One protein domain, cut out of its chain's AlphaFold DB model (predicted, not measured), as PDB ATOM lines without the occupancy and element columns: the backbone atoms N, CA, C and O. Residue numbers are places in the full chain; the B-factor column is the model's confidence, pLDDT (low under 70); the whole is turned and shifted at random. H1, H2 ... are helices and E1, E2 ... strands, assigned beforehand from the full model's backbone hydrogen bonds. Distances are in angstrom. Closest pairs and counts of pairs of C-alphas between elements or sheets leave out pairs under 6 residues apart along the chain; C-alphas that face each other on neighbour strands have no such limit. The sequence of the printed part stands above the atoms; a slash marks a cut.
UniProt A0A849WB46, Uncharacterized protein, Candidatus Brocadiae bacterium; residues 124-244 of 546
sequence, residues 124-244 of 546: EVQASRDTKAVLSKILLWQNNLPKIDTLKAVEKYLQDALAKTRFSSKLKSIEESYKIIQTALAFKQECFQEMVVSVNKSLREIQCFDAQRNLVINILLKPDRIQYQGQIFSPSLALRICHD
ATOM      1  N   GLU A 124     130.523 158.864 143.582       69.75
ATOM      2  CA  GLU A 124     130.093 158.848 142.176       69.75
ATOM      3  C   GLU A 124     128.567 158.945 142.020       69.75
ATOM      4  O   GLU A 124     128.054 159.732 141.220       69.75
ATOM      5  N   VAL A 125     127.818 158.194 142.833       68.88
ATOM      6  CA  VAL A 125     126.346 158.242 142.862       68.88
ATOM      7  C   VAL A 125     125.857 159.597 143.378       68.88
ATOM      8  O   VAL A 125     124.881 160.141 142.854       68.88
ATOM      9  N   GLN A 126     126.551 160.173 144.363       70.25
ATOM     10  CA  GLN A 126     126.262 161.511 144.873       70.25
ATOM     11  C   GLN A 126     126.503 162.581 143.795       70.25
ATOM     12  O   GLN A 126     125.613 163.392 143.544       70.25
ATOM     13  N   ALA A 127     127.638 162.525 143.089       74.50
ATOM     14  CA  ALA A 127     127.959 163.437 141.991       74.50
ATOM     15  C   ALA A 127     126.943 163.339 140.839       74.50
ATOM     16  O   ALA A 127     126.436 164.359 140.374       74.50
ATOM     17  N   SER A 128     126.564 162.125 140.426       73.75
ATOM     18  CA  SER A 128     125.549 161.913 139.381       73.75
ATOM     19  C   SER A 128     124.178 162.473 139.779       73.75
ATOM     20  O   SER A 128     123.512 163.151 138.988       73.75
ATOM     21  N   ARG A 129     123.753 162.240 141.028       75.81
ATOM     22  CA  ARG A 129     122.505 162.791 141.576       75.81
ATOM     23  C   ARG A 129     122.539 164.318 141.614       75.81
ATOM     24  O   ARG A 129     121.553 164.962 141.254       75.81
ATOM     25  N   ASP A 130     123.665 164.890 142.026       77.00
ATOM     26  CA  ASP A 130     123.859 166.330 142.130       77.00
ATOM     27  C   ASP A 130     123.836 167.017 140.764       77.00
ATOM     28  O   ASP A 130     123.130 168.019 140.617       77.00
ATOM     29  N   THR A 131     124.500 166.445 139.757       78.56
ATOM     30  CA  THR A 131     124.445 166.917 138.365       78.56
ATOM     31  C   THR A 131     123.014 166.879 137.827       78.56
ATOM     32  O   THR A 131     122.521 167.889 137.324       78.56
ATOM     33  N   LYS A 132     122.284 165.766 138.010       79.06
ATOM     34  CA  LYS A 132     120.875 165.645 137.579       79.06
ATOM     35  C   LYS A 132     119.963 166.682 138.241       79.06
ATOM     36  O   LYS A 132     119.106 167.269 137.576       79.06
ATOM     37  N   ALA A 133     120.141 166.926 139.539       77.00
ATOM     38  CA  ALA A 133     119.358 167.919 140.273       77.00
ATOM     39  C   ALA A 133     119.627 169.350 139.775       77.00
ATOM     40  O   ALA A 133     118.692 170.136 139.609       77.00
ATOM     41  N   VAL A 134     120.891 169.682 139.500       82.56
ATOM     42  CA  VAL A 134     121.288 170.997 138.975       82.56
ATOM     43  C   VAL A 134     120.771 171.204 137.553       82.56
ATOM     44  O   VAL A 134     120.146 172.229 137.286       82.56
ATOM     45  N   LEU A 135     120.924 170.212 136.673       84.12
ATOM     46  CA  LEU A 135     120.364 170.235 135.317       84.12
ATOM     47  C   LEU A 135     118.843 170.425 135.320       84.12
ATOM     48  O   LEU A 135     118.313 171.222 134.548       84.12
ATOM     49  N   SER A 136     118.137 169.762 136.238       79.88
ATOM     50  CA  SER A 136     116.689 169.944 136.407       79.88
ATOM     51  C   SER A 136     116.330 171.381 136.812       79.88
ATOM     52  O   SER A 136     115.330 171.923 136.340       79.88
ATOM     53  N   LYS A 137     117.153 172.023 137.655       83.88
ATOM     54  CA  LYS A 137     116.987 173.434 138.051       83.88
ATOM     55  C   LYS A 137     117.233 174.383 136.871       83.88
ATOM     56  O   LYS A 137     116.445 175.304 136.669       83.88
ATOM     57  N   ILE A 138     118.277 174.141 136.076       85.44
ATOM     58  CA  ILE A 138     118.590 174.918 134.864       85.44
ATOM     59  C   ILE A 138     117.441 174.820 133.855       85.44
ATOM     60  O   ILE A 138     116.951 175.849 133.390       85.44
ATOM     61  N   LEU A 139     116.946 173.608 133.590       84.38
ATOM     62  CA  LEU A 139     115.816 173.380 132.687       84.38
ATOM     63  C   LEU A 139     114.559 174.119 133.162       84.38
ATOM     64  O   LEU A 139     113.866 174.756 132.371       84.38
ATOM     65  N   LEU A 140     114.269 174.080 134.468       84.25
ATOM     66  CA  LEU A 140     113.158 174.834 135.047       84.25
ATOM     67  C   LEU A 140     113.306 176.341 134.784       84.25
ATOM     68  O   LEU A 140     112.327 177.003 134.443       84.25
ATOM     69  N   TRP A 141     114.514 176.891 134.903       84.88
ATOM     70  CA  TRP A 141     114.777 178.294 134.585       84.88
ATOM     71  C   TRP A 141     114.634 178.613 133.097       84.88
ATOM     72  O   TRP A 141     114.004 179.620 132.772       84.88
ATOM     73  N   GLN A 142     115.130 177.759 132.201       86.69
ATOM     74  CA  GLN A 142     114.939 177.920 130.752       86.69
ATOM     75  C   GLN A 142     113.452 177.877 130.364       86.69
ATOM     76  O   GLN A 142     112.991 178.700 129.564       86.69
ATOM     77  N   ASN A 143     112.684 176.975 130.982       83.31
ATOM     78  CA  ASN A 143     111.241 176.837 130.775       83.31
ATOM     79  C   ASN A 143     110.447 178.029 131.321       83.31
ATOM     80  O   ASN A 143     109.450 178.424 130.721       83.31
ATOM     81  N   ASN A 144     110.897 178.626 132.426       84.25
ATOM     82  CA  ASN A 144     110.244 179.788 133.026       84.25
ATOM     83  C   ASN A 144     110.523 181.104 132.281       84.25
ATOM     84  O   ASN A 144     109.804 182.076 132.496       84.25
ATOM     85  N   LEU A 145     111.543 181.168 131.421       88.62
ATOM     86  CA  LEU A 145     111.777 182.336 130.568       88.62
ATOM     87  C   LEU A 145     110.707 182.449 129.462       88.62
ATOM     88  O   LEU A 145     110.226 181.422 128.976       88.62
ATOM     89  N   PRO A 146     110.389 183.663 128.971       88.44
ATOM     90  CA  PRO A 146     109.526 183.855 127.801       88.44
ATOM     91  C   PRO A 146     110.009 183.076 126.573       88.44
ATOM     92  O   PRO A 146     111.176 182.690 126.493       88.44
ATOM     93  N   LYS A 147     109.118 182.829 125.604       90.81
ATOM     94  CA  LYS A 147     109.478 182.174 124.333       90.81
ATOM     95  C   LYS A 147     110.573 182.972 123.609       90.81
ATOM     96  O   LYS A 147     110.649 184.189 123.764       90.81
ATOM     97  N   ILE A 148     111.387 182.291 122.798       92.56
ATOM     98  CA  ILE A 148     112.499 182.916 122.058       92.56
ATOM     99  C   ILE A 148     112.000 184.096 121.214       92.56
ATOM    100  O   ILE A 148     112.599 185.165 121.262       92.56
ATOM    101  N   ASP A 149     110.869 183.948 120.521       90.88
ATOM    102  CA  ASP A 149     110.303 185.023 119.695       90.88
ATOM    103  C   ASP A 149     109.913 186.257 120.518       90.88
ATOM    104  O   ASP A 149     110.131 187.388 120.091       90.88
ATOM    105  N   THR A 150     109.397 186.052 121.734       88.25
ATOM    106  CA  THR A 150     109.091 187.141 122.670       88.25
ATOM    107  C   THR A 150     110.367 187.857 123.107       88.25
ATOM    108  O   THR A 150     110.412 189.083 123.084       88.25
ATOM    109  N   LEU A 151     111.419 187.109 123.455       91.94
ATOM    110  CA  LEU A 151     112.711 187.689 123.836       91.94
ATOM    111  C   LEU A 151     113.339 188.482 122.679       91.94
ATOM    112  O   LEU A 151     113.779 189.604 122.903       91.94
ATOM    113  N   LYS A 152     113.295 187.961 121.443       93.44
ATOM    114  CA  LYS A 152     113.768 188.662 120.233       93.44
ATOM    115  C   LYS A 152     112.989 189.949 119.955       93.44
ATOM    116  O   LYS A 152     113.575 190.963 119.583       93.44
ATOM    117  N   ALA A 153     111.667 189.929 120.132       88.88
ATOM    118  CA  ALA A 153     110.837 191.118 119.947       88.88
ATOM    119  C   ALA A 153     111.191 192.218 120.960       88.88
ATOM    120  O   ALA A 153     111.301 193.389 120.592       88.88
ATOM    121  N   VAL A 154     111.415 191.837 122.222       90.31
ATOM    122  CA  VAL A 154     111.841 192.760 123.284       90.31
ATOM    123  C   VAL A 154     113.264 193.267 123.043       90.31
ATOM    124  O   VAL A 154     113.503 194.463 123.189       90.31
ATOM    125  N   GLU A 155     114.193 192.405 122.620       93.12
ATOM    126  CA  GLU A 155     115.559 192.793 122.242       93.12
ATOM    127  C   GLU A 155     115.545 193.875 121.154       93.12
ATOM    128  O   GLU A 155     116.141 194.938 121.335       93.12
ATOM    129  N   LYS A 156     114.785 193.654 120.073       90.75
ATOM    130  CA  LYS A 156     114.632 194.625 118.982       90.75
ATOM    131  C   LYS A 156     114.031 195.945 119.468       90.75
ATOM    132  O   LYS A 156     114.516 197.013 119.109       90.75
ATOM    133  N   TYR A 157     112.996 195.886 120.308       87.69
ATOM    134  CA  TYR A 157     112.389 197.087 120.882       87.69
ATOM    135  C   TYR A 157     113.392 197.897 121.715       87.69
ATOM    136  O   TYR A 157     113.461 199.120 121.592       87.69
ATOM    137  N   LEU A 158     114.187 197.224 122.552       89.75
ATOM    138  CA  LEU A 158     115.222 197.866 123.361       89.75
ATOM    139  C   LEU A 158     116.323 198.469 122.478       89.75
ATOM    140  O   LEU A 158     116.748 199.592 122.740       89.75
ATOM    141  N   GLN A 159     116.717 197.792 121.399       90.38
ATOM    142  CA  GLN A 159     117.667 198.312 120.414       90.38
ATOM    143  C   GLN A 159     117.148 199.589 119.727       90.38
ATOM    144  O   GLN A 159     117.856 200.598 119.667       90.38
ATOM    145  N   ASP A 160     115.886 199.594 119.288       87.06
ATOM    146  CA  ASP A 160     115.235 200.778 118.710       87.06
ATOM    147  C   ASP A 160     115.121 201.926 119.730       87.06
ATOM    148  O   ASP A 160     115.245 203.105 119.379       87.06
ATOM    149  N   ALA A 161     114.869 201.600 121.000       84.62
ATOM    150  CA  ALA A 161     114.779 202.573 122.083       84.62
ATOM    151  C   ALA A 161     116.146 203.187 122.424       84.62
ATOM    152  O   ALA A 161     116.207 204.393 122.688       84.62
ATOM    153  N   LEU A 162     117.233 202.408 122.370       86.50
ATOM    154  CA  LEU A 162     118.606 202.903 122.527       86.50
ATOM    155  C   LEU A 162     118.938 203.944 121.460       86.50
ATOM    156  O   LEU A 162     119.413 205.026 121.794       86.50
ATOM    157  N   ALA A 163     118.597 203.674 120.198       84.50
ATOM    158  CA  ALA A 163     118.851 204.597 119.092       84.50
ATOM    159  C   ALA A 163     118.086 205.933 119.214       84.50
ATOM    160  O   ALA A 163     118.526 206.958 118.694       84.50
ATOM    161  N   LYS A 164     116.930 205.940 119.892       83.56
ATOM    162  CA  LYS A 164     116.033 207.109 119.990       83.56
ATOM    163  C   LYS A 164     116.175 207.900 121.294       83.56
ATOM    164  O   LYS A 164     115.705 209.037 121.368       83.56
ATOM    165  N   THR A 165     116.776 207.329 122.337       80.94
ATOM    166  CA  THR A 165     116.814 207.945 123.672       80.94
ATOM    167  C   THR A 165     117.993 208.905 123.811       80.94
ATOM    168  O   THR A 165     119.140 208.514 123.658       80.94
ATOM    169  N   ARG A 166     117.716 210.167 124.163       75.44
ATOM    170  CA  ARG A 166     118.745 211.216 124.337       75.44
ATOM    171  C   ARG A 166     119.135 211.496 125.796       75.44
ATOM    172  O   ARG A 166     120.119 212.177 126.046       75.44
ATOM    173  N   PHE A 167     118.366 210.992 126.765       74.12
ATOM    174  CA  PHE A 167     118.591 211.243 128.194       74.12
ATOM    175  C   PHE A 167     119.509 210.182 128.813       74.12
ATOM    176  O   PHE A 167     119.181 208.996 128.790       74.12
ATOM    177  N   SER A 168     120.616 210.611 129.426       70.25
ATOM    178  CA  SER A 168     121.692 209.733 129.923       70.25
ATOM    179  C   SER A 168     121.250 208.725 130.994       70.25
ATOM    180  O   SER A 168     121.679 207.575 130.967       70.25
ATOM    181  N   SER A 169     120.364 209.116 131.915       72.31
ATOM    182  CA  SER A 169     119.845 208.227 132.968       72.31
ATOM    183  C   SER A 169     118.939 207.121 132.415       72.31
ATOM    184  O   SER A 169     119.023 205.971 132.843       72.31
ATOM    185  N   LYS A 170     118.107 207.452 131.422       79.12
ATOM    186  CA  LYS A 170     117.219 206.503 130.744       79.12
ATOM    187  C   LYS A 170     117.998 205.569 129.817       79.12
ATOM    188  O   LYS A 170     117.669 204.393 129.729       79.12
ATOM    189  N   LEU A 171     119.052 206.079 129.182       84.88
ATOM    190  CA  LEU A 171     119.934 205.315 128.307       84.88
ATOM    191  C   LEU A 171     120.630 204.173 129.066       84.88
ATOM    192  O   LEU A 171     120.502 203.026 128.653       84.88
ATOM    193  N   LYS A 172     121.215 204.444 130.244       85.62
ATOM    194  CA  LYS A 172     121.832 203.403 131.096       85.62
ATOM    195  C   LYS A 172     120.861 202.282 131.482       85.62
ATOM    196  O   LYS A 172     121.199 201.108 131.401       85.62
ATOM    197  N   SER A 173     119.631 202.633 131.861       85.94
ATOM    198  CA  SER A 173     118.614 201.642 132.243       85.94
ATOM    199  C   SER A 173     118.173 200.756 131.068       85.94
ATOM    200  O   SER A 173     117.943 199.554 131.246       85.94
ATOM    201  N   ILE A 174     118.077 201.325 129.860       86.50
ATOM    202  CA  ILE A 174     117.763 200.566 128.643       86.50
ATOM    203  C   ILE A 174     118.945 199.664 128.265       86.50
ATOM    204  O   ILE A 174     118.720 198.502 127.940       86.50
ATOM    205  N   GLU A 175     120.189 200.144 128.367       89.44
ATOM    206  CA  GLU A 175     121.395 199.340 128.109       89.44
ATOM    207  C   GLU A 175     121.499 198.130 129.045       89.44
ATOM    208  O   GLU A 175     121.795 197.021 128.599       89.44
ATOM    209  N   GLU A 176     121.233 198.317 130.339       90.06
ATOM    210  CA  GLU A 176     121.200 197.225 131.317       90.06
ATOM    211  C   GLU A 176     120.119 196.198 130.971       90.06
ATOM    212  O   GLU A 176     120.381 194.993 130.941       90.06
ATOM    213  N   SER A 177     118.912 196.669 130.646       90.88
ATOM    214  CA  SER A 177     117.797 195.802 130.254       90.88
ATOM    215  C   SER A 177     118.104 195.031 128.969       90.88
ATOM    216  O   SER A 177     117.801 193.842 128.878       90.88
ATOM    217  N   TYR A 178     118.756 195.680 128.003       92.19
ATOM    218  CA  TYR A 178     119.194 195.070 126.752       92.19
ATOM    219  C   TYR A 178     120.180 193.927 127.012       92.19
ATOM    220  O   TYR A 178     119.924 192.799 126.596       92.19
ATOM    221  N   LYS A 179     121.234 194.165 127.805       91.69
ATOM    222  CA  LYS A 179     122.222 193.130 128.173       91.69
ATOM    223  C   LYS A 179     121.584 191.928 128.878       91.69
ATOM    224  O   LYS A 179     121.937 190.783 128.593       91.69
ATOM    225  N   ILE A 180     120.618 192.168 129.767       91.69
ATOM    226  CA  ILE A 180     119.886 191.101 130.468       91.69
ATOM    227  C   ILE A 180     119.079 190.247 129.486       91.69
ATOM    228  O   ILE A 180     119.108 189.020 129.588       91.69
ATOM    229  N   ILE A 181     118.371 190.870 128.539       93.25
ATOM    230  CA  ILE A 181     117.568 190.150 127.540       93.25
ATOM    231  C   ILE A 181     118.460 189.362 126.577       93.25
ATOM    232  O   ILE A 181     118.154 188.200 126.318       93.25
ATOM    233  N   GLN A 182     119.590 189.922 126.136       93.25
ATOM    234  CA  GLN A 182     120.571 189.197 125.319       93.25
ATOM    235  C   GLN A 182     121.107 187.954 126.034       93.25
ATOM    236  O   GLN A 182     121.112 186.857 125.478       93.25
ATOM    237  N   THR A 183     121.484 188.106 127.306       92.69
ATOM    238  CA  THR A 183     121.989 186.992 128.122       92.69
ATOM    239  C   THR A 183     120.907 185.930 128.344       92.69
ATOM    240  O   THR A 183     121.185 184.736 128.256       92.69
ATOM    241  N   ALA A 184     119.660 186.342 128.596       92.62
ATOM    242  CA  ALA A 184     118.531 185.427 128.758       92.62
ATOM    243  C   ALA A 184     118.194 184.676 127.459       92.62
ATOM    244  O   ALA A 184     117.815 183.506 127.518       92.62
ATOM    245  N   LEU A 185     118.333 185.330 126.304       93.56
ATOM    246  CA  LEU A 185     118.120 184.734 124.990       93.56
ATOM    247  C   LEU A 185     119.182 183.674 124.693       93.56
ATOM    248  O   LEU A 185     118.810 182.540 124.394       93.56
ATOM    249  N   ALA A 186     120.464 184.005 124.882       92.12
ATOM    250  CA  ALA A 186     121.562 183.052 124.745       92.12
ATOM    251  C   ALA A 186     121.373 181.860 125.699       92.12
ATOM    252  O   ALA A 186     121.303 180.719 125.260       92.12
ATOM    253  N   PHE A 187     121.137 182.120 126.990       92.75
ATOM    254  CA  PHE A 187     120.878 181.080 127.991       92.75
ATOM    255  C   PHE A 187     119.688 180.168 127.632       92.75
ATOM    256  O   PHE A 187     119.706 178.974 127.923       92.75
ATOM    257  N   LYS A 188     118.627 180.694 127.008       92.44
ATOM    258  CA  LYS A 188     117.463 179.888 126.610       92.44
ATOM    259  C   LYS A 188     117.741 178.995 125.394       92.44
ATOM    260  O   LYS A 188     117.057 177.988 125.237       92.44
ATOM    261  N   GLN A 189     118.687 179.373 124.539       91.56
ATOM    262  CA  GLN A 189     119.028 178.643 123.315       91.56
ATOM    263  C   GLN A 189     120.025 177.501 123.548       91.56
ATOM    264  O   GLN A 189     120.069 176.581 122.738       91.56
ATOM    265  N   GLU A 190     120.782 177.537 124.646       91.31
ATOM    266  CA  GLU A 190     121.765 176.498 124.959       91.31
ATOM    267  C   GLU A 190     121.150 175.159 125.383       91.31
ATOM    268  O   GLU A 190     120.170 175.101 126.138       91.31
ATOM    269  N   CYS A 191     121.817 174.066 125.005       88.06
ATOM    270  CA  CYS A 191     121.497 172.714 125.459       88.06
ATOM    271  C   CYS A 191     122.384 172.296 126.648       88.06
ATOM    272  O   CYS A 191     123.281 171.462 126.533       88.06
ATOM    273  N   PHE A 192     122.130 172.854 127.838       87.44
ATOM    274  CA  PHE A 192     122.949 172.556 129.028       87.44
ATOM    275  C   PHE A 192     122.966 171.074 129.428       87.44
ATOM    276  O   PHE A 192     123.909 170.639 130.082       87.44
ATOM    277  N   GLN A 193     121.944 170.304 129.042       83.62
ATOM    278  CA  GLN A 193     121.883 168.859 129.284       83.62
ATOM    279  C   GLN A 193     122.998 168.092 128.562       83.62
ATOM    280  O   GLN A 193     123.458 167.080 129.082       83.62
ATOM    281  N   GLU A 194     123.436 168.585 127.404       83.69
ATOM    282  CA  GLU A 194     124.534 168.010 126.621       83.69
ATOM    283  C   GLU A 194     125.890 168.601 127.029       83.69
ATOM    284  O   GLU A 194     126.915 167.928 126.942       83.69
ATOM    285  N   MET A 195     125.901 169.848 127.513       85.88
ATOM    286  CA  MET A 195     127.135 170.566 127.845       85.88
ATOM    287  C   MET A 195     127.670 170.279 129.253       85.88
ATOM    288  O   MET A 195     128.882 170.272 129.444       85.88
ATOM    289  N   VAL A 196     126.809 170.094 130.260       87.94
ATOM    290  CA  VAL A 196     127.244 169.978 131.665       87.94
ATOM    291  C   VAL A 196     127.530 168.523 132.026       87.94
ATOM    292  O   VAL A 196     126.621 167.705 132.142       87.94
ATOM    293  N   VAL A 197     128.801 168.228 132.294       86.25
ATOM    294  CA  VAL A 197     129.280 166.884 132.661       86.25
ATOM    295  C   VAL A 197     129.480 166.751 134.170       86.25
ATOM    296  O   VAL A 197     129.268 165.679 134.741       86.25
ATOM    297  N   SER A 198     129.855 167.836 134.850       86.25
ATOM    298  CA  SER A 198     130.092 167.819 136.296       86.25
ATOM    299  C   SER A 198     129.672 169.118 136.976       86.25
ATOM    300  O   SER A 198     129.582 170.174 136.345       86.25
ATOM    301  N   VAL A 199     129.400 169.032 138.282       90.00
ATOM    302  CA  VAL A 199     129.025 170.179 139.115       90.00
ATOM    303  C   VAL A 199     129.868 170.225 140.383       90.00
ATOM    304  O   VAL A 199     130.094 169.201 141.025       90.00
ATOM    305  N   ASN A 200     130.295 171.422 140.768       88.38
ATOM    306  CA  ASN A 200     130.927 171.687 142.053       88.38
ATOM    307  C   ASN A 200     129.993 172.560 142.896       88.38
ATOM    308  O   ASN A 200     129.605 173.651 142.473       88.38
ATOM    309  N   LYS A 201     129.601 172.068 144.075       83.12
ATOM    310  CA  LYS A 201     128.676 172.757 144.979       83.12
ATOM    311  C   LYS A 201     129.439 173.364 146.146       83.12
ATOM    312  O   LYS A 201     130.090 172.659 146.910       83.12
ATOM    313  N   SER A 202     129.266 174.663 146.335       83.88
ATOM    314  CA  SER A 202     129.688 175.381 147.533       83.88
ATOM    315  C   SER A 202     128.472 175.944 148.276       83.88
ATOM    316  O   SER A 202     127.338 175.893 147.802       83.88
ATOM    317  N   LEU A 203     128.705 176.533 149.451       75.88
ATOM    318  CA  LEU A 203     127.652 177.165 150.257       75.88
ATOM    319  C   LEU A 203     126.944 178.333 149.547       75.88
ATOM    320  O   LEU A 203     125.839 178.705 149.944       75.88
ATOM    321  N   ARG A 204     127.585 178.954 148.548       81.69
ATOM    322  CA  ARG A 204     127.091 180.179 147.895       81.69
ATOM    323  C   ARG A 204     126.854 180.026 146.401       81.69
ATOM    324  O   ARG A 204     126.058 180.787 145.857       81.69
ATOM    325  N   GLU A 205     127.491 179.056 145.760       89.19
ATOM    326  CA  GLU A 205     127.415 178.885 144.315       89.19
ATOM    327  C   GLU A 205     127.520 177.426 143.865       89.19
ATOM    328  O   GLU A 205     128.066 176.576 144.574       89.19
ATOM    329  N   ILE A 206     126.992 177.151 142.674       89.88
ATOM    330  CA  ILE A 206     127.129 175.881 141.967       89.88
ATOM    331  C   ILE A 206     127.791 176.163 140.623       89.88
ATOM    332  O   ILE A 206     127.186 176.782 139.746       89.88
ATOM    333  N   GLN A 207     129.012 175.672 140.459       91.94
ATOM    334  CA  GLN A 207     129.774 175.783 139.221       91.94
ATOM    335  C   GLN A 207     129.529 174.539 138.368       91.94
ATOM    336  O   GLN A 207     129.659 173.419 138.861       91.94
ATOM    337  N   CYS A 208     129.155 174.725 137.106       91.88
ATOM    338  CA  CYS A 208     128.894 173.638 136.165       91.88
ATOM    339  C   CYS A 208     129.974 173.626 135.084       91.88
ATOM    340  O   CYS A 208     130.241 174.666 134.480       91.88
ATOM    341  N   PHE A 209     130.554 172.457 134.823       91.06
ATOM    342  CA  PHE A 209     131.682 172.304 133.907       91.06
ATOM    343  C   PHE A 209     131.366 171.360 132.750       91.06
ATOM    344  O   PHE A 209     130.596 170.405 132.909       91.06
ATOM    345  N   ASP A 210     132.000 171.614 131.610       91.00
ATOM    346  CA  ASP A 210     131.985 170.724 130.450       91.00
ATOM    347  C   ASP A 210     132.967 169.544 130.601       91.00
ATOM    348  O   ASP A 210     133.636 169.375 131.625       91.00
ATOM    349  N   ALA A 211     133.060 168.709 129.560       87.44
ATOM    350  CA  ALA A 211     133.992 167.579 129.502       87.44
ATOM    351  C   ALA A 211     135.475 167.998 129.582       87.44
ATOM    352  O   ALA A 211     136.316 167.212 130.017       87.44
ATOM    353  N   GLN A 212     135.796 169.229 129.177       89.75
ATOM    354  CA  GLN A 212     137.144 169.805 129.165       89.75
ATOM    355  C   GLN A 212     137.474 170.559 130.466       89.75
ATOM    356  O   GLN A 212     138.586 171.061 130.614       89.75
ATOM    357  N   ARG A 213     136.541 170.588 131.431       85.50
ATOM    358  CA  ARG A 213     136.603 171.347 132.692       85.50
ATOM    359  C   ARG A 213     136.539 172.868 132.526       85.50
ATOM    360  O   ARG A 213     136.924 173.594 133.444       85.50
ATOM    361  N   ASN A 214     136.003 173.367 131.418       89.75
ATOM    362  CA  ASN A 214     135.673 174.783 131.293       89.75
ATOM    363  C   ASN A 214     134.371 175.083 132.036       89.75
ATOM    364  O   ASN A 214     133.430 174.286 132.027       89.75
ATOM    365  N   LEU A 215     134.305 176.249 132.684       89.69
ATOM    366  CA  LEU A 215     133.099 176.715 133.361       89.69
ATOM    367  C   LEU A 215     132.036 177.101 132.322       89.69
ATOM    368  O   LEU A 215     132.202 178.077 131.594       89.69
ATOM    369  N   VAL A 216     130.926 176.367 132.299       89.94
ATOM    370  CA  VAL A 216     129.795 176.598 131.386       89.94
ATOM    371  C   VAL A 216     128.822 177.615 131.978       89.94
ATOM    372  O   VAL A 216     128.355 178.533 131.305       89.94
ATOM    373  N   ILE A 217     128.502 177.452 133.260       91.75
ATOM    374  CA  ILE A 217     127.546 178.298 133.971       91.75
ATOM    375  C   ILE A 217     127.851 178.278 135.464       91.75
ATOM    376  O   ILE A 217     128.147 177.228 136.039       91.75
ATOM    377  N   ASN A 218     127.754 179.446 136.097       91.94
ATOM    378  CA  ASN A 218     127.841 179.571 137.544       91.94
ATOM    379  C   ASN A 218     126.492 180.022 138.116       91.94
ATOM    380  O   ASN A 218     125.912 181.025 137.691       91.94
ATOM    381  N   ILE A 219     125.974 179.258 139.071       88.88
ATOM    382  CA  ILE A 219     124.687 179.494 139.715       88.88
ATOM    383  C   ILE A 219     124.933 180.057 141.108       88.88
ATOM    384  O   ILE A 219     125.356 179.333 142.005       88.88
ATOM    385  N   LEU A 220     124.590 181.319 141.325       86.25
ATOM    386  CA  LEU A 220     124.674 181.973 142.625       86.25
ATOM    387  C   LEU A 220     123.397 181.666 143.416       86.25
ATOM    388  O   LEU A 220     122.301 181.980 142.959       86.25
ATOM    389  N   LEU A 221     123.519 181.042 144.591       76.75
ATOM    390  CA  LEU A 221     122.379 180.556 145.386       76.75
ATOM    391  C   LEU A 221     121.722 181.647 146.250       76.75
ATOM    392  O   LEU A 221     120.591 181.475 146.704       76.75
ATOM    393  N   LYS A 222     122.418 182.764 146.512       76.19
ATOM    394  CA  LYS A 222     121.912 183.894 147.313       76.19
ATOM    395  C   LYS A 222     122.465 185.237 146.806       76.19
ATOM    396  O   LYS A 222     123.621 185.541 147.096       76.19
ATOM    397  N   PRO A 223     121.655 186.081 146.141       71.81
ATOM    398  CA  PRO A 223     120.330 185.790 145.567       71.81
ATOM    399  C   PRO A 223     120.424 184.820 144.374       71.81
ATOM    400  O   PRO A 223     121.461 184.799 143.720       71.81
ATOM    401  N   ASP A 224     119.347 184.077 144.071       73.56
ATOM    402  CA  ASP A 224     119.259 183.169 142.906       73.56
ATOM    403  C   ASP A 224     119.527 183.946 141.594       73.56
ATOM    404  O   ASP A 224     118.654 184.634 141.040       73.56
ATOM    405  N   ARG A 225     120.772 183.870 141.119       84.00
ATOM    406  CA  ARG A 225     121.275 184.532 139.908       84.00
ATOM    407  C   ARG A 225     122.129 183.565 139.108       84.00
ATOM    408  O   ARG A 225     122.738 182.645 139.646       84.00
ATOM    409  N   ILE A 226     122.176 183.812 137.813       88.88
ATOM    410  CA  ILE A 226     122.957 183.050 136.858       88.88
ATOM    411  C   ILE A 226     124.064 183.963 136.360       88.88
ATOM    412  O   ILE A 226     123.790 185.065 135.886       88.88
ATOM    413  N   GLN A 227     125.303 183.502 136.462       90.38
ATOM    414  CA  GLN A 227     126.418 184.079 135.736       90.38
ATOM    415  C   GLN A 227     126.661 183.226 134.490       90.38
ATOM    416  O   GLN A 227     127.057 182.062 134.586       90.38
ATOM    417  N   TYR A 228     126.388 183.810 133.327       90.00
ATOM    418  CA  TYR A 228     126.523 183.174 132.020       90.00
ATOM    419  C   TYR A 228     127.197 184.154 131.059       90.00
ATOM    420  O   TYR A 228     126.830 185.327 131.031       90.00
ATOM    421  N   GLN A 229     128.225 183.705 130.330       83.50
ATOM    422  CA  GLN A 229     129.005 184.539 129.395       83.50
ATOM    423  C   GLN A 229     129.489 185.877 130.002       83.50
ATOM    424  O   GLN A 229     129.408 186.939 129.390       83.50
ATOM    425  N   GLY A 230     129.959 185.847 131.255       80.56
ATOM    426  CA  GLY A 230     130.453 187.039 131.961       80.56
ATOM    427  C   GLY A 230     129.370 188.015 132.445       80.56
ATOM    428  O   GLY A 230     129.696 189.009 133.089       80.56
ATOM    429  N   GLN A 231     128.090 187.730 132.197       86.69
ATOM    430  CA  GLN A 231     126.950 188.545 132.616       86.69
ATOM    431  C   GLN A 231     126.222 187.881 133.782       86.69
ATOM    432  O   GLN A 231     125.947 186.681 133.757       86.69
ATOM    433  N   ILE A 232     125.877 188.665 134.803       87.81
ATOM    434  CA  ILE A 232     125.037 188.204 135.911       87.81
ATOM    435  C   ILE A 232     123.600 188.631 135.628       87.81
ATOM    436  O   ILE A 232     123.304 189.825 135.598       87.81
ATOM    437  N   PHE A 233     122.687 187.673 135.494       89.56
ATOM    438  CA  PHE A 233     121.264 187.953 135.320       89.56
ATOM    439  C   PHE A 233     120.387 187.061 136.203       89.56
ATOM    440  O   PHE A 233     120.826 186.063 136.773       89.56
ATOM    441  N   SER A 234     119.119 187.443 136.356       87.19
ATOM    442  CA  SER A 234     118.105 186.615 137.010       87.19
ATOM    443  C   SER A 234     116.958 186.368 136.030       87.19
ATOM    444  O   SER A 234     116.477 187.338 135.435       87.19
ATOM    445  N   PRO A 235     116.454 185.126 135.891       85.00
ATOM    446  CA  PRO A 235     115.292 184.844 135.046       85.00
ATOM    447  C   PRO A 235     114.060 185.690 135.405       85.00
ATOM    448  O   PRO A 235     113.307 186.106 134.528       85.00
ATOM    449  N   SER A 236     113.891 186.013 136.692       86.19
ATOM    450  CA  SER A 236     112.809 186.883 137.172       86.19
ATOM    451  C   SER A 236     112.917 188.320 136.648       86.19
ATOM    452  O   SER A 236     111.906 188.951 136.347       86.19
ATOM    453  N   LEU A 237     114.141 188.827 136.489       87.31
ATOM    454  CA  LEU A 237     114.397 190.166 135.973       87.31
ATOM    455  C   LEU A 237     114.125 190.242 134.466       87.31
ATOM    456  O   LEU A 237     113.479 191.185 134.022       87.31
ATOM    457  N   ALA A 238     114.530 189.221 133.703       88.56
ATOM    458  CA  ALA A 238     114.203 189.112 132.279       88.56
ATOM    459  C   ALA A 238     112.682 189.054 132.043       88.56
ATOM    460  O   ALA A 238     112.160 189.751 131.173       88.56
ATOM    461  N   LEU A 239     111.956 188.289 132.869       87.75
ATOM    462  CA  LEU A 239     110.489 188.248 132.850       87.75
ATOM    463  C   LEU A 239     109.862 189.618 133.126       87.75
ATOM    464  O   LEU A 239     108.940 190.022 132.419       87.75
ATOM    465  N   ARG A 240     110.365 190.338 134.136       89.31
ATOM    466  CA  ARG A 240     109.873 191.678 134.475       89.31
ATOM    467  C   ARG A 240     110.068 192.652 133.315       89.31
ATOM    468  O   ARG A 240     109.114 193.318 132.942       89.31
ATOM    469  N   ILE A 241     111.256 192.666 132.706       89.75
ATOM    470  CA  ILE A 241     111.555 193.520 131.544       89.75
ATOM    471  C   ILE A 241     110.565 193.245 130.405       89.75
ATOM    472  O   ILE A 241     110.006 194.182 129.844       89.75
ATOM    473  N   CYS A 242     110.294 191.974 130.093       87.75
ATOM    474  CA  CYS A 242     109.327 191.631 129.048       87.75
ATOM    475  C   CYS A 242     107.915 192.146 129.374       87.75
ATOM    476  O   CYS A 242     107.261 192.733 128.515       87.75
ATOM    477  N   HIS A 243     107.464 191.985 130.621       86.94
ATOM    478  CA  HIS A 243     106.162 192.489 131.062       86.94
ATOM    479  C   HIS A 243     106.050 194.015 131.004       86.94
ATOM    480  O   HIS A 243     105.032 194.531 130.540       86.94
ATOM    481  N   ASP A 244     107.081 194.728 131.455       86.00
ATOM    482  CA  ASP A 244     107.110 196.193 131.443       86.00
ATOM    483  C   ASP A 244     107.049 196.723 129.999       86.00
ATOM    484  O   ASP A 244     106.346 197.694 129.713       86.00
TER     485      ASP A 244
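This is residues 124 to 244 of the 546 residues of an uncharacterized protein of Candidatus Brocadiae bacterium (UniProt A0A849WB46). A small antiparallel sheet of five strands has two long helices, H1 and H3, crossing one of its faces, H1 toward the E1 edge and H3 toward the E5 edge. H3 continues past the sheet and pairs with H2 in a long helical hairpin, which reaches away from the strands and adds much of the length, while the last helix, H5, packs on both of them. The 121 printed residues hold five named helices and five named strands in the order H1 H2 H3 H4 E1 E2 E3 E4 E5 H5, and the class is mixed, helices and strands. The sheet's order is E1 E2 E3 E4 E5, antiparallel throughout. The whole is only just compact, close to loose, with a radius of gyration of the C-alphas of 16.0 A and spans of 56 by 27 by 25 A.

H1 takes residues 124 to 144 and is 30.3 A long, starting with C-alpha 124 at (130.093, 158.848, 142.176). H2, residues 148 to 164, measures 24.5 A. H3, residues 168 to 189, is the longest helix by residues and measures 31.9 A, from C-alpha 168 at (121.692, 209.733, 129.923). H4 is short, residues 192 to 195. The strands follow: E1, residues 198 to 201; E2, residues 205 to 209, 13.0 A; E3, residues 215 to 221, 16.6 A; E4, residues 224 to 228, 13.1 A; and E5, residues 231 to 233. H5, residues 235 to 244, is 14.4 A long and ends with C-alpha 244 at (107.110, 196.193, 131.443).

The five strands form a meander, each strand the antiparallel neighbour of the one before, with E1 and E5 as edge strands. In the hairpin of E1 and E2, N 200 and O 207 are 2.8 A apart, within hydrogen-bond range. So are N 206 and O 219 of the hairpin E2 and E3, at 2.8 A, N 220 and O 225 of E3 and E4, at 2.8 A, and N 226 and O 233 of E4 and E5, at 2.8 A. H1 is on the sheet at a height of 9.6 A, over E1 and only just over E2 and E3, with 3 of its C-alphas on each of these two. It runs across the strands, at 86 degrees to E1 on the local plane; its closest C-alphas to E1 are those of Thr 131 and Val 199, 5.7 A. H3 is on the same face, at a height of 6.9 A, over E5 and only just over E4, with 3 of its C-alphas on E4. It too runs across the strands, at 87 degrees to E5 on the local plane. These helices on one face of a sheet make two layers. H2 is not on the sheet; it touches H3 as a helical hairpin, at a shallow tilt of 22 degrees, opposite ways, with the C-alphas of Leu 158 and Tyr 178 closest at 5.9 A. H5 touches residues 177 to 184 of H3 at a steep tilt of 56 degrees, with the C-alphas of Ile 181 and Ala 238 closest at 5.9 A. H5 only just touches H2, with 3 pairs of C-alphas within 8 A, the closest being Val 154 and Cys 242 at 6.4 A. H4 only just touches H1, with 3 such pairs, the closest being the C-alphas of Leu 135 and Gln 193 at 6.4 A. H4 and H5 only graze the sheet. Every O i to N i+4 pair is within hydrogen-bond range in H1, H2 and H5, and 17 of 18 are in H3; H4 is too short for such a pair.

The outline is a rod, and its two farthest C-alphas, those of Val 125 and Arg 166, are 56.6 A apart. The printed part has no cut, and the nine links between its elements are tight. The mean pLDDT of the printed part is 85.8, and residues 124 to 125 are under 70.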